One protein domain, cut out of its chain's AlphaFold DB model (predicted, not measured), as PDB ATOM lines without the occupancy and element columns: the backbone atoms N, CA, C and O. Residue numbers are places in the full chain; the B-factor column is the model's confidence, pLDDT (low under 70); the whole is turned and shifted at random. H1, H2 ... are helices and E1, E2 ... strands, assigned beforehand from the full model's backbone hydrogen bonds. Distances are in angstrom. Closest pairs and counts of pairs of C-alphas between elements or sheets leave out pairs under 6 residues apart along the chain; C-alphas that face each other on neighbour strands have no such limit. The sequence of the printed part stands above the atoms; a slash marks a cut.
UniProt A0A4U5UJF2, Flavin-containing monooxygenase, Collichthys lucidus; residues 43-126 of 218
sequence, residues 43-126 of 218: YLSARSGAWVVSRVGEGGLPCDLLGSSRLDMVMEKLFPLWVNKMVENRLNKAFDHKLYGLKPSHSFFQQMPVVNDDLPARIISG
ATOM      1  N   TYR A  43       9.468  29.016 -11.359       81.50
ATOM      2  CA  TYR A  43      10.892  28.725 -11.242       81.50
ATOM      3  C   TYR A  43      11.253  28.479  -9.781       81.50
ATOM      4  O   TYR A  43      10.936  29.290  -8.912       81.50
ATOM      5  N   LEU A  44      11.908  27.355  -9.511       83.38
ATOM      6  CA  LEU A  44      12.349  26.960  -8.179       83.38
ATOM      7  C   LEU A  44      13.873  27.079  -8.096       83.38
ATOM      8  O   LEU A  44      14.584  26.396  -8.826       83.38
ATOM      9  N   SER A  45      14.364  27.919  -7.186       81.12
ATOM     10  CA  SER A  45      15.784  28.020  -6.837       81.12
ATOM     11  C   SER A  45      15.954  27.712  -5.352       81.12
ATOM     12  O   SER A  45      15.262  28.296  -4.515       81.12
ATOM     13  N   ALA A  46      16.845  26.777  -5.022       78.94
ATOM     14  CA  ALA A  46      17.096  26.337  -3.653       78.94
ATOM     15  C   ALA A  46      18.602  26.328  -3.364       78.94
ATOM     16  O   ALA A  46      19.353  25.615  -4.022       78.94
ATOM     17  N   ARG A  47      19.024  27.075  -2.330       75.25
ATOM     18  CA  ARG A  47      20.441  27.304  -1.981       75.25
ATOM     19  C   ARG A  47      21.253  26.019  -1.810       75.25
ATOM     20  O   ARG A  47      22.419  25.966  -2.198       75.25
ATOM     21  N   SER A  48      20.651  25.036  -1.155       76.69
ATOM     22  CA  SER A  48      21.313  23.824  -0.678       76.69
ATOM     23  C   SER A  48      20.566  22.554  -1.066       76.69
ATOM     24  O   SER A  48      20.870  21.518  -0.496       76.69
ATOM     25  N   GLY A  49      19.591  22.623  -1.981       84.31
ATOM     26  CA  GLY A  49      18.663  21.517  -2.238       84.31
ATOM     27  C   GLY A  49      17.776  21.183  -1.029       84.31
ATOM     28  O   GLY A  49      17.866  21.822   0.022       84.31
ATOM     29  N   ALA A  50      16.903  20.192  -1.185       90.06
ATOM     30  CA  ALA A  50      16.101  19.618  -0.110       90.06
ATOM     31  C   ALA A  50      15.655  18.198  -0.479       90.06
ATOM     32  O   ALA A  50      15.347  17.913  -1.638       90.06
ATOM     33  N   TRP A  51      15.566  17.318   0.518       92.81
ATOM     34  CA  TRP A  51      14.905  16.025   0.355       92.81
ATOM     35  C   TRP A  51      13.397  16.241   0.215       92.81
ATOM     36  O   TRP A  51      12.776  16.820   1.104       92.81
ATOM     37  N   VAL A  52      12.820  15.790  -0.894       91.56
ATOM     38  CA  VAL A  52      11.386  15.834  -1.180       91.56
ATOM     39  C   VAL A  52      10.780  14.479  -0.834       91.56
ATOM     40  O   VAL A  52      11.237  13.439  -1.307       91.56
ATOM     41  N   VAL A  53       9.749  14.495   0.004       91.31
ATOM     42  CA  VAL A  53       9.071  13.297   0.505       91.31
ATOM     43  C   VAL A  53       7.584  13.387   0.184       91.31
ATOM     44  O   VAL A  53       6.971  14.442   0.329       91.31
ATOM     45  N   SER A  54       7.002  12.273  -0.245       88.56
ATOM     46  CA  SER A  54       5.559  12.136  -0.447       88.56
ATOM     47  C   SER A  54       4.868  11.812   0.879       88.56
ATOM     48  O   SER A  54       5.397  11.059   1.697       88.56
ATOM     49  N   ARG A  55       3.657  12.334   1.086       89.00
ATOM     50  CA  ARG A  55       2.776  11.915   2.193       89.00
ATOM     51  C   ARG A  55       2.348  10.463   2.042       89.00
ATOM     52  O   ARG A  55       2.101   9.792   3.040       89.00
ATOM     53  N   VAL A  56       2.253   9.993   0.802       86.69
ATOM     54  CA  VAL A  56       1.929   8.608   0.468       86.69
ATOM     55  C   VAL A  56       3.227   7.812   0.388       86.69
ATOM     56  O   VAL A  56       4.078   8.092  -0.461       86.69
ATOM     57  N   GLY A  57       3.373   6.851   1.295       81.81
ATOM     58  CA  GLY A  57       4.483   5.914   1.357       81.81
ATOM     59  C   GLY A  57       4.200   4.599   0.627       81.81
ATOM     60  O   GLY A  57       3.349   4.503  -0.261       81.81
ATOM     61  N   GLU A  58       4.955   3.566   0.989       79.88
ATOM     62  CA  GLU A  58       4.894   2.253   0.346       79.88
ATOM     63  C   GLU A  58       3.504   1.606   0.492       79.88
ATOM     64  O   GLU A  58       2.868   1.674   1.542       79.88
ATOM     65  N   GLY A  59       2.996   1.014  -0.593       82.69
ATOM     66  CA  GLY A  59       1.667   0.391  -0.609       82.69
ATOM     67  C   GLY A  59       0.487   1.369  -0.510       82.69
ATOM     68  O   GLY A  59      -0.635   0.929  -0.280       82.69
ATOM     69  N   GLY A  60       0.715   2.678  -0.676       83.31
ATOM     70  CA  GLY A  60      -0.341   3.693  -0.593       83.31
ATOM     71  C   GLY A  60      -0.681   4.133   0.833       83.31
ATOM     72  O   GLY A  60      -1.606   4.922   1.027       83.31
ATOM     73  N   LEU A  61       0.053   3.637   1.831       86.25
ATOM     74  CA  LEU A  61      -0.162   3.982   3.232       86.25
ATOM     75  C   LEU A  61       0.444   5.352   3.573       86.25
ATOM     76  O   LEU A  61       1.423   5.762   2.945       86.25
ATOM     77  N   PRO A  62      -0.097   6.066   4.574       85.75
ATOM     78  CA  PRO A  62       0.509   7.295   5.075       85.75
ATOM     79  C   PRO A  62       1.970   7.080   5.506       85.75
ATOM     80  O   PRO A  62       2.293   6.116   6.203       85.75
ATOM     81  N   CYS A  63       2.870   7.959   5.062       81.75
ATOM     82  CA  CYS A  63       4.311   7.824   5.294       81.75
ATOM     83  C   CYS A  63       4.681   7.908   6.785       81.75
ATOM     84  O   CYS A  63       5.630   7.260   7.225       81.75
ATOM     85  N   ASP A  64       3.936   8.691   7.557       80.81
ATOM     86  CA  ASP A  64       4.070   8.805   9.010       80.81
ATOM     87  C   ASP A  64       3.763   7.481   9.719       80.81
ATOM     88  O   ASP A  64       4.476   7.111  10.648       80.81
ATOM     89  N   LEU A  65       2.784   6.719   9.225       80.88
ATOM     90  CA  LEU A  65       2.421   5.409   9.771       80.88
ATOM     91  C   LEU A  65       3.509   4.347   9.542       80.88
ATOM     92  O   LEU A  65       3.685   3.449  10.364       80.88
ATOM     93  N   LEU A  66       4.246   4.451   8.435       75.62
ATOM     94  CA  LEU A  66       5.270   3.476   8.045       75.62
ATOM     95  C   LEU A  66       6.634   3.692   8.715       75.62
ATOM     96  O   LEU A  66       7.453   2.779   8.692       75.62
ATOM     97  N   GLY A  67       6.901   4.887   9.250       68.62
ATOM     98  CA  GLY A  67       8.230   5.283   9.740       68.62
ATOM     99  C   GLY A  67       8.315   5.581  11.236       68.62
ATOM    100  O   GLY A  67       9.376   5.982  11.709       68.62
ATOM    101  N   SER A  68       7.218   5.430  11.981       69.94
ATOM    102  CA  SER A  68       7.145   5.780  13.405       69.94
ATOM    103  C   SER A  68       7.088   4.566  14.337       69.94
ATOM    104  O   SER A  68       6.665   4.698  15.491       69.94
ATOM    105  N   SER A  69       7.448   3.364  13.869       81.12
ATOM    106  CA  SER A  69       7.407   2.185  14.734       81.12
ATOM    107  C   SER A  69       8.538   2.223  15.769       81.12
ATOM    108  O   SER A  69       9.607   2.801  15.562       81.12
ATOM    109  N   ARG A  70       8.331   1.559  16.913       82.56
ATOM    110  CA  ARG A  70       9.358   1.470  17.968       82.56
ATOM    111  C   ARG A  70      10.635   0.796  17.472       82.56
ATOM    112  O   ARG A  70      11.712   1.123  17.961       82.56
ATOM    113  N   LEU A  71      10.512  -0.141  16.533       81.69
ATOM    114  CA  LEU A  71      11.660  -0.806  15.928       81.69
ATOM    115  C   LEU A  71      12.441   0.165  15.048       81.69
ATOM    116  O   LEU A  71      13.660   0.216  15.175       81.69
ATOM    117  N   ASP A  72      11.764   0.993  14.253       80.75
ATOM    118  CA  ASP A  72      12.424   1.999  13.412       80.75
ATOM    119  C   ASP A  72      13.199   3.006  14.262       80.75
ATOM    120  O   ASP A  72      14.363   3.280  13.983       80.75
ATOM    121  N   MET A  73      12.608   3.463  15.373       82.19
ATOM    122  CA  MET A  73      13.292   4.343  16.329       82.19
ATOM    123  C   MET A  73      14.523   3.682  16.967       82.19
ATOM    124  O   MET A  73      15.534   4.339  17.221       82.19
ATOM    125  N   VAL A  74      14.456   2.382  17.268       86.50
ATOM    126  CA  VAL A  74      15.607   1.634  17.803       86.50
ATOM    127  C   VAL A  74      16.684   1.474  16.729       86.50
ATOM    128  O   VAL A  74      17.862   1.672  17.020       86.50
ATOM    129  N   MET A  75      16.300   1.184  15.486       85.12
ATOM    130  CA  MET A  75      17.228   1.054  14.361       85.12
ATOM    131  C   MET A  75      17.902   2.381  14.010       85.12
ATOM    132  O   MET A  75      19.102   2.391  13.741       85.12
ATOM    133  N   GLU A  76      17.174   3.497  14.068       85.00
ATOM    134  CA  GLU A  76      17.730   4.843  13.904       85.00
ATOM    135  C   GLU A  76      18.805   5.123  14.964       85.00
ATOM    136  O   GLU A  76      19.893   5.598  14.635       85.00
ATOM    137  N   LYS A  77      18.542   4.761  16.227       86.50
ATOM    138  CA  LYS A  77      19.496   4.948  17.329       86.50
ATOM    139  C   LYS A  77      20.738   4.073  17.203       86.50
ATOM    140  O   LYS A  77      21.836   4.541  17.492       86.50
ATOM    141  N   LEU A  78      20.568   2.807  16.828       92.12
ATOM    142  CA  LEU A  78      21.670   1.846  16.775       92.12
ATOM    143  C   LEU A  78      22.510   1.987  15.499       92.12
ATOM    144  O   LEU A  78      23.725   1.809  15.544       92.12
ATOM    145  N   PHE A  79      21.884   2.322  14.368       92.31
ATOM    146  CA  PHE A  79      22.529   2.324  13.051       92.31
ATOM    147  C   PHE A  79      22.172   3.565  12.211       92.31
ATOM    148  O   PHE A  79      21.696   3.433  11.077       92.31
ATOM    149  N   PRO A  80      22.459   4.789  12.692       87.94
ATOM    150  CA  PRO A  80      21.997   6.028  12.060       87.94
ATOM    151  C   PRO A  80      22.502   6.198  10.620       87.94
ATOM    152  O   PRO A  80      21.757   6.641   9.747       87.94
ATOM    153  N   LEU A  81      23.748   5.813  10.328       89.50
ATOM    154  CA  LEU A  81      24.316   5.921   8.976       89.50
ATOM    155  C   LEU A  81      23.627   4.984   7.975       89.50
ATOM    156  O   LEU A  81      23.390   5.363   6.827       89.50
ATOM    157  N   TRP A  82      23.296   3.766   8.405       89.38
ATOM    158  CA  TRP A  82      22.634   2.784   7.550       89.38
ATOM    159  C   TRP A  82      21.185   3.181   7.275       89.38
ATOM    160  O   TRP A  82      20.759   3.143   6.121       89.38
ATOM    161  N   VAL A  83      20.466   3.641   8.304       89.00
ATOM    162  CA  VAL A  83      19.086   4.124   8.169       89.00
ATOM    163  C   VAL A  83      19.027   5.359   7.263       89.00
ATOM    164  O   VAL A  83      18.233   5.365   6.325       89.00
ATOM    165  N   ASN A  84      19.925   6.342   7.437       90.69
ATOM    166  CA  ASN A  84      20.035   7.484   6.513       90.69
ATOM    167  C   ASN A  84      20.231   7.010   5.068       90.69
ATOM    168  O   ASN A  84      19.449   7.363   4.187       90.69
ATOM    169  N   LYS A  85      21.227   6.150   4.824       90.81
ATOM    170  CA  LYS A  85      21.527   5.656   3.474       90.81
ATOM    171  C   LYS A  85      20.366   4.860   2.875       90.81
ATOM    172  O   LYS A  85      20.114   4.960   1.677       90.81
ATOM    173  N   MET A  86      19.648   4.079   3.684       90.44
ATOM    174  CA  MET A  86      18.461   3.356   3.231       90.44
ATOM    175  C   MET A  86      17.358   4.324   2.795       90.44
ATOM    176  O   MET A  86      16.828   4.169   1.692       90.44
ATOM    177  N   VAL A  87      17.031   5.315   3.629       89.69
ATOM    178  CA  VAL A  87      15.981   6.301   3.336       89.69
ATOM    179  C   VAL A  87      16.349   7.128   2.107       89.69
ATOM    180  O   VAL A  87      15.554   7.214   1.175       89.69
ATOM    181  N   GLU A  88      17.578   7.639   2.031       92.75
ATOM    182  CA  GLU A  88      18.071   8.375   0.860       92.75
ATOM    183  C   GLU A  88      18.005   7.529  -0.418       92.75
ATOM    184  O   GLU A  88      17.613   8.024  -1.474       92.75
ATOM    185  N   ASN A  89      18.344   6.238  -0.348       92.00
ATOM    186  CA  ASN A  89      18.234   5.338  -1.496       92.00
ATOM    187  C   ASN A  89      16.777   5.099  -1.907       92.00
ATOM    188  O   ASN A  89      16.489   5.053  -3.101       92.00
ATOM    189  N   ARG A  90      15.853   4.946  -0.948       89.56
ATOM    190  CA  ARG A  90      14.415   4.812  -1.238       89.56
ATOM    191  C   ARG A  90      13.869   6.073  -1.905       89.56
ATOM    192  O   ARG A  90      13.204   5.970  -2.932       89.56
ATOM    193  N   LEU A  91      14.218   7.246  -1.380       89.88
ATOM    194  CA  LEU A  91      13.807   8.531  -1.948       89.88
ATOM    195  C   LEU A  91      14.368   8.735  -3.352       89.88
ATOM    196  O   LEU A  91      13.610   9.080  -4.249       89.88
ATOM    197  N   ASN A  92      15.654   8.446  -3.579       91.94
ATOM    198  CA  ASN A  92      16.259   8.570  -4.909       91.94
ATOM    199  C   ASN A  92      15.712   7.562  -5.928       91.94
ATOM    200  O   ASN A  92      15.697   7.864  -7.118       91.94
ATOM    201  N   LYS A  93      15.235   6.388  -5.490       89.81
ATOM    202  CA  LYS A  93      14.526   5.443  -6.369       89.81
ATOM    203  C   LYS A  93      13.167   5.979  -6.819       89.81
ATOM    204  O   LYS A  93      12.793   5.756  -7.964       89.81
ATOM    205  N   ALA A  94      12.436   6.650  -5.929       85.38
ATOM    206  CA  ALA A  94      11.143   7.248  -6.257       85.38
ATOM    207  C   ALA A  94      11.296   8.538  -7.081       85.38
ATOM    208  O   ALA A  94      10.530   8.787  -8.009       85.38
ATOM    209  N   PHE A  95      12.295   9.353  -6.748       88.31
ATOM    210  CA  PHE A  95      12.583  10.630  -7.387       88.31
ATOM    211  C   PHE A  95      14.077  10.945  -7.249       88.31
ATOM    212  O   PHE A  95      14.557  11.207  -6.148       88.31
ATOM    213  N   ASP A  96      14.838  10.913  -8.346       90.12
ATOM    214  CA  ASP A  96      16.286  11.156  -8.292       90.12
ATOM    215  C   ASP A  96      16.584  12.635  -8.005       90.12
ATOM    216  O   ASP A  96      16.572  13.494  -8.888       90.12
ATOM    217  N   HIS A  97      16.904  12.934  -6.749       92.12
ATOM    218  CA  HIS A  97      17.137  14.301  -6.304       92.12
ATOM    219  C   HIS A  97      18.399  14.897  -6.932       92.12
ATOM    220  O   HIS A  97      18.503  16.118  -7.054       92.12
ATOM    221  N   LYS A  98      19.372  14.069  -7.335       90.31
ATOM    222  CA  LYS A  98      20.598  14.547  -7.984       90.31
ATOM    223  C   LYS A  98      20.303  14.978  -9.416       90.31
ATOM    224  O   LYS A  98      20.771  16.040  -9.819       90.31
ATOM    225  N   LEU A  99      19.517  14.186 -10.148       87.44
ATOM    226  CA  LEU A  99      19.104  14.496 -11.520       87.44
ATOM    227  C   LEU A  99      18.364  15.837 -11.595       87.44
ATOM    228  O   LEU A  99      18.626  16.645 -12.481       87.44
ATOM    229  N   TYR A 100      17.487  16.091 -10.625       86.75
ATOM    230  CA  TYR A 100      16.705  17.322 -10.539       86.75
ATOM    231  C   TYR A 100      17.382  18.421  -9.704       86.75
ATOM    232  O   TYR A 100      16.715  19.345  -9.259       86.75
ATOM    233  N   GLY A 101      18.690  18.347  -9.429       86.06
ATOM    234  CA  GLY A 101      19.415  19.421  -8.726       86.06
ATOM    235  C   GLY A 101      18.885  19.768  -7.323       86.06
ATOM    236  O   GLY A 101      19.196  20.831  -6.793       86.06
ATOM    237  N   LEU A 102      18.086  18.886  -6.721       89.94
ATOM    238  CA  LEU A 102      17.484  19.041  -5.398       89.94
ATOM    239  C   LEU A 102      18.271  18.307  -4.312       89.94
ATOM    240  O   LEU A 102      17.974  18.489  -3.137       89.94
ATOM    241  N   LYS A 103      19.265  17.485  -4.671       90.81
ATOM    242  CA  LYS A 103      20.051  16.713  -3.704       90.81
ATOM    243  C   LYS A 103      20.808  17.651  -2.756       90.81
ATOM    244  O   LYS A 103      21.688  18.377  -3.226       90.81
ATOM    245  N   PRO A 104      20.525  17.606  -1.444       90.56
ATOM    246  CA  PRO A 104      21.209  18.462  -0.498       90.56
ATOM    247  C   PRO A 104      22.585  17.932  -0.093       90.56
ATOM    248  O   PRO A 104      22.932  16.775  -0.337       90.56
ATOM    249  N   SER A 105      23.379  18.793   0.549       88.50
ATOM    250  CA  SER A 105      24.693  18.434   1.105       88.50
ATOM    251  C   SER A 105      24.616  17.685   2.441       88.50
ATOM    252  O   SER A 105      25.634  17.187   2.911       88.50
ATOM    253  N   HIS A 106      23.438  17.643   3.068       89.44
ATOM    254  CA  HIS A 106      23.195  17.007   4.361       89.44
ATOM    255  C   HIS A 106      22.431  15.682   4.200       89.44
ATOM    256  O   HIS A 106      21.695  15.477   3.227       89.44
ATOM    257  N   SER A 107      22.562  14.797   5.188       89.31
ATOM    258  CA  SER A 107      21.808  13.539   5.238       89.31
ATOM    259  C   SER A 107      20.339  13.756   5.604       89.31
ATOM    260  O   SER A 107      19.974  14.807   6.138       89.31
ATOM    261  N   PHE A 108      19.494  12.765   5.319       87.94
ATOM    262  CA  PHE A 108      18.037  12.877   5.468       87.94
ATOM    263  C   PHE A 108      17.574  13.335   6.861       87.94
ATOM    264  O   PHE A 108      16.796  14.278   6.956       87.94
ATOM    265  N   PHE A 109      18.082  12.733   7.941       86.25
ATOM    266  CA  PHE A 109      17.637  13.054   9.309       86.25
ATOM    267  C   PHE A 109      18.312  14.294   9.924       86.25
ATOM    268  O   PHE A 109      18.019  14.661  11.058       86.25
ATOM    269  N   GLN A 110      19.226  14.956   9.204       86.06
ATOM    270  CA  GLN A 110      19.952  16.123   9.729       86.06
ATOM    271  C   GLN A 110      19.145  17.423   9.641       86.06
ATOM    272  O   GLN A 110      19.374  18.338  10.431       86.06
ATOM    273  N   GLN A 111      18.226  17.525   8.678       85.88
ATOM    274  CA  GLN A 111      17.329  18.668   8.514       85.88
ATOM    275  C   GLN A 111      15.962  18.201   8.033       85.88
ATOM    276  O   GLN A 111      15.836  17.162   7.390       85.88
ATOM    277  N   MET A 112      14.935  18.990   8.337       84.31
ATOM    278  CA  MET A 112      13.563  18.626   8.018       84.31
ATOM    279  C   MET A 112      13.342  18.603   6.494       84.31
ATOM    280  O   MET A 112      13.666  19.588   5.824       84.31
ATOM    281  N   PRO A 113      12.807  17.503   5.933       89.06
ATOM    282  CA  PRO A 113      12.550  17.398   4.504       89.06
ATOM    283  C   PRO A 113      11.337  18.236   4.074       89.06
ATOM    284  O   PRO A 113      10.507  18.651   4.885       89.06
ATOM    285  N   VAL A 114      11.205  18.441   2.765       89.94
ATOM    286  CA  VAL A 114      10.038  19.067   2.138       89.94
ATOM    287  C   VAL A 114       9.010  17.989   1.819       89.94
ATOM    288  O   VAL A 114       9.254  17.114   0.993       89.94
ATOM    289  N   VAL A 115       7.835  18.069   2.436       90.06
ATOM    290  CA  VAL A 115       6.728  17.150   2.149       90.06
ATOM    291  C   VAL A 115       5.890  17.704   0.996       90.06
ATOM    292  O   VAL A 115       5.247  18.745   1.149       90.06
ATOM    293  N   ASN A 116       5.914  17.050  -0.169       89.81
ATOM    294  CA  ASN A 116       5.152  17.474  -1.345       89.81
ATOM    295  C   ASN A 116       4.921  16.325  -2.342       89.81
ATOM    296  O   ASN A 116       5.876  15.758  -2.868       89.81
ATOM    297  N   ASP A 117       3.653  16.047  -2.652       89.31
ATOM    298  CA  ASP A 117       3.268  14.961  -3.566       89.31
ATOM    299  C   ASP A 117       3.312  15.390  -5.044       89.31
ATOM    300  O   ASP A 117       3.594  14.586  -5.931       89.31
ATOM    301  N   ASP A 118       3.055  16.670  -5.321       86.12
ATOM    302  CA  ASP A 118       2.914  17.190  -6.683       86.12
ATOM    303  C   ASP A 118       4.242  17.671  -7.271       86.12
ATOM    304  O   ASP A 118       4.417  17.677  -8.492       86.12
ATOM    305  N   LEU A 119       5.183  18.104  -6.430       88.06
ATOM    306  CA  LEU A 119       6.416  18.758  -6.870       88.06
ATOM    307  C   LEU A 119       7.217  17.914  -7.882       88.06
ATOM    308  O   LEU A 119       7.546  18.465  -8.937       88.06
ATOM    309  N   PRO A 120       7.466  16.605  -7.665       88.06
ATOM    310  CA  PRO A 120       8.125  15.755  -8.658       88.06
ATOM    311  C   PRO A 120       7.427  15.767 -10.022       88.06
ATOM    312  O   PRO A 120       8.053  16.029 -11.049       88.06
ATOM    313  N   ALA A 121       6.107  15.565 -10.041       86.38
ATOM    314  CA  ALA A 121       5.319  15.536 -11.272       86.38
ATOM    315  C   ALA A 121       5.304  16.901 -11.980       86.38
ATOM    316  O   ALA A 121       5.316  16.982 -13.212       86.38
ATOM    317  N   ARG A 122       5.303  17.999 -11.217       85.06
ATOM    318  CA  ARG A 122       5.347  19.369 -11.752       85.06
ATOM    319  C   ARG A 122       6.712  19.715 -12.347       85.06
ATOM    320  O   ARG A 122       6.740  20.406 -13.363       85.06
ATOM    321  N   ILE A 123       7.799  19.208 -11.768       87.19
ATOM    322  CA  ILE A 123       9.152  19.336 -12.327       87.19
ATOM    323  C   ILE A 123       9.264  18.529 -13.624       87.19
ATOM    324  O   ILE A 123       9.645  19.076 -14.655       87.19
ATOM    325  N   ILE A 124       8.853  17.259 -13.602       84.06
ATOM    326  CA  ILE A 124       8.920  16.361 -14.770       84.06
ATOM    327  C   ILE A 124       8.070  16.889 -15.930       84.06
ATOM    328  O   ILE A 124       8.504  16.872 -17.078       84.06
ATOM    329  N   SER A 125       6.870  17.403 -15.641       81.81
ATOM    330  CA  SER A 125       5.995  18.000 -16.662       81.81
ATOM    331  C   SER A 125       6.438  19.390 -17.134       81.81
ATOM    332  O   SER A 125       5.757  19.991 -17.961       81.81
ATOM    333  N   GLY A 126       7.541  19.930 -16.604       78.38
ATOM    334  CA  GLY A 126       8.086  21.230 -16.994       78.38
ATOM    335  C   GLY A 126       7.297  22.439 -16.488       78.38
ATOM    336  O   GLY A 126       7.645  23.563 -16.842       78.38
TER     337      GLY A 126
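AT A GLANCE: This is residues 43 to 126 of the 218 residues of the protein "Flavin-containing monooxygenase" of Collichthys lucidus (UniProt A0A4U5UJF2). The longest helix, H3, runs along one side of a body made largely of two long unnamed stretches, residues 46 to 62 and 95 to 118. H2 makes a corner with H3 at one end of the longest axis, with H1 near that end, while the short strand E1 and the helix H4 lie at the other end. The printed part has 84 residues with one named strand and four named helices, in the order E1, H1, H2, H3, H4 along the chain, and no two named strands pair. Its class is mostly helix, though under half of the residues are in named elements. The whole is compact, with a radius of gyration of the C-alphas of 13.3 A, and the C-alphas span 40 by 28 by 18 A.

IN THESE COORDINATES: H3, residues 80 to 94, is 21.3 A from first to last C-alpha and begins with C-alpha 80 at (21.997, 6.028, 12.060). H2, residues 70 to 78, comes before it and is 12.4 A long. H1, residues 63 to 67, is 6.4 A long. E1, residues 43 to 45, is 6.6 A long and begins with C-alpha 43 at (10.892, 28.725, -11.242). H4, residues 119 to 124, is 8.6 A long and ends with C-alpha 124 at (8.920, 16.361, -14.770).

HOW THE PARTS SIT: H3 and H2 are close but not clearly touching, with 2 pairs of C-alphas within 8 A. Their closest C-alphas are those of Val 83 and Glu 76, 5.9 A apart. Their lines stand at a steep tilt of 63 degrees, and they run opposite ways. H1 and H2 meet only through their link, which is tight. H3 is apart from H1, H4 and E1. E1 and H4 are apart too, and E1 pairs with no named strand. Outside the named strands, residues 52 to 53 pair with residues 114 to 115, parallel. In H1, H2, H3 and H4 every pair of backbone O i and N i+4 is within hydrogen-bond range.

THE WHOLE: The two C-alphas farthest apart are those of Leu 78 and Gly 126, at 41.2 A, while the first and last printed C-alphas, of Tyr 43 and Gly 126, are 9.9 A apart. The printed part has no cut. The link from E1 to H1, with 17 residues, and the link from H3 to H4, with 24 residues, are long; the link from H2 to H3 is tight, with 1 residue. The mean pLDDT of the printed part is 86.1, and residues 67 to 68 are under 70 in this predicted model.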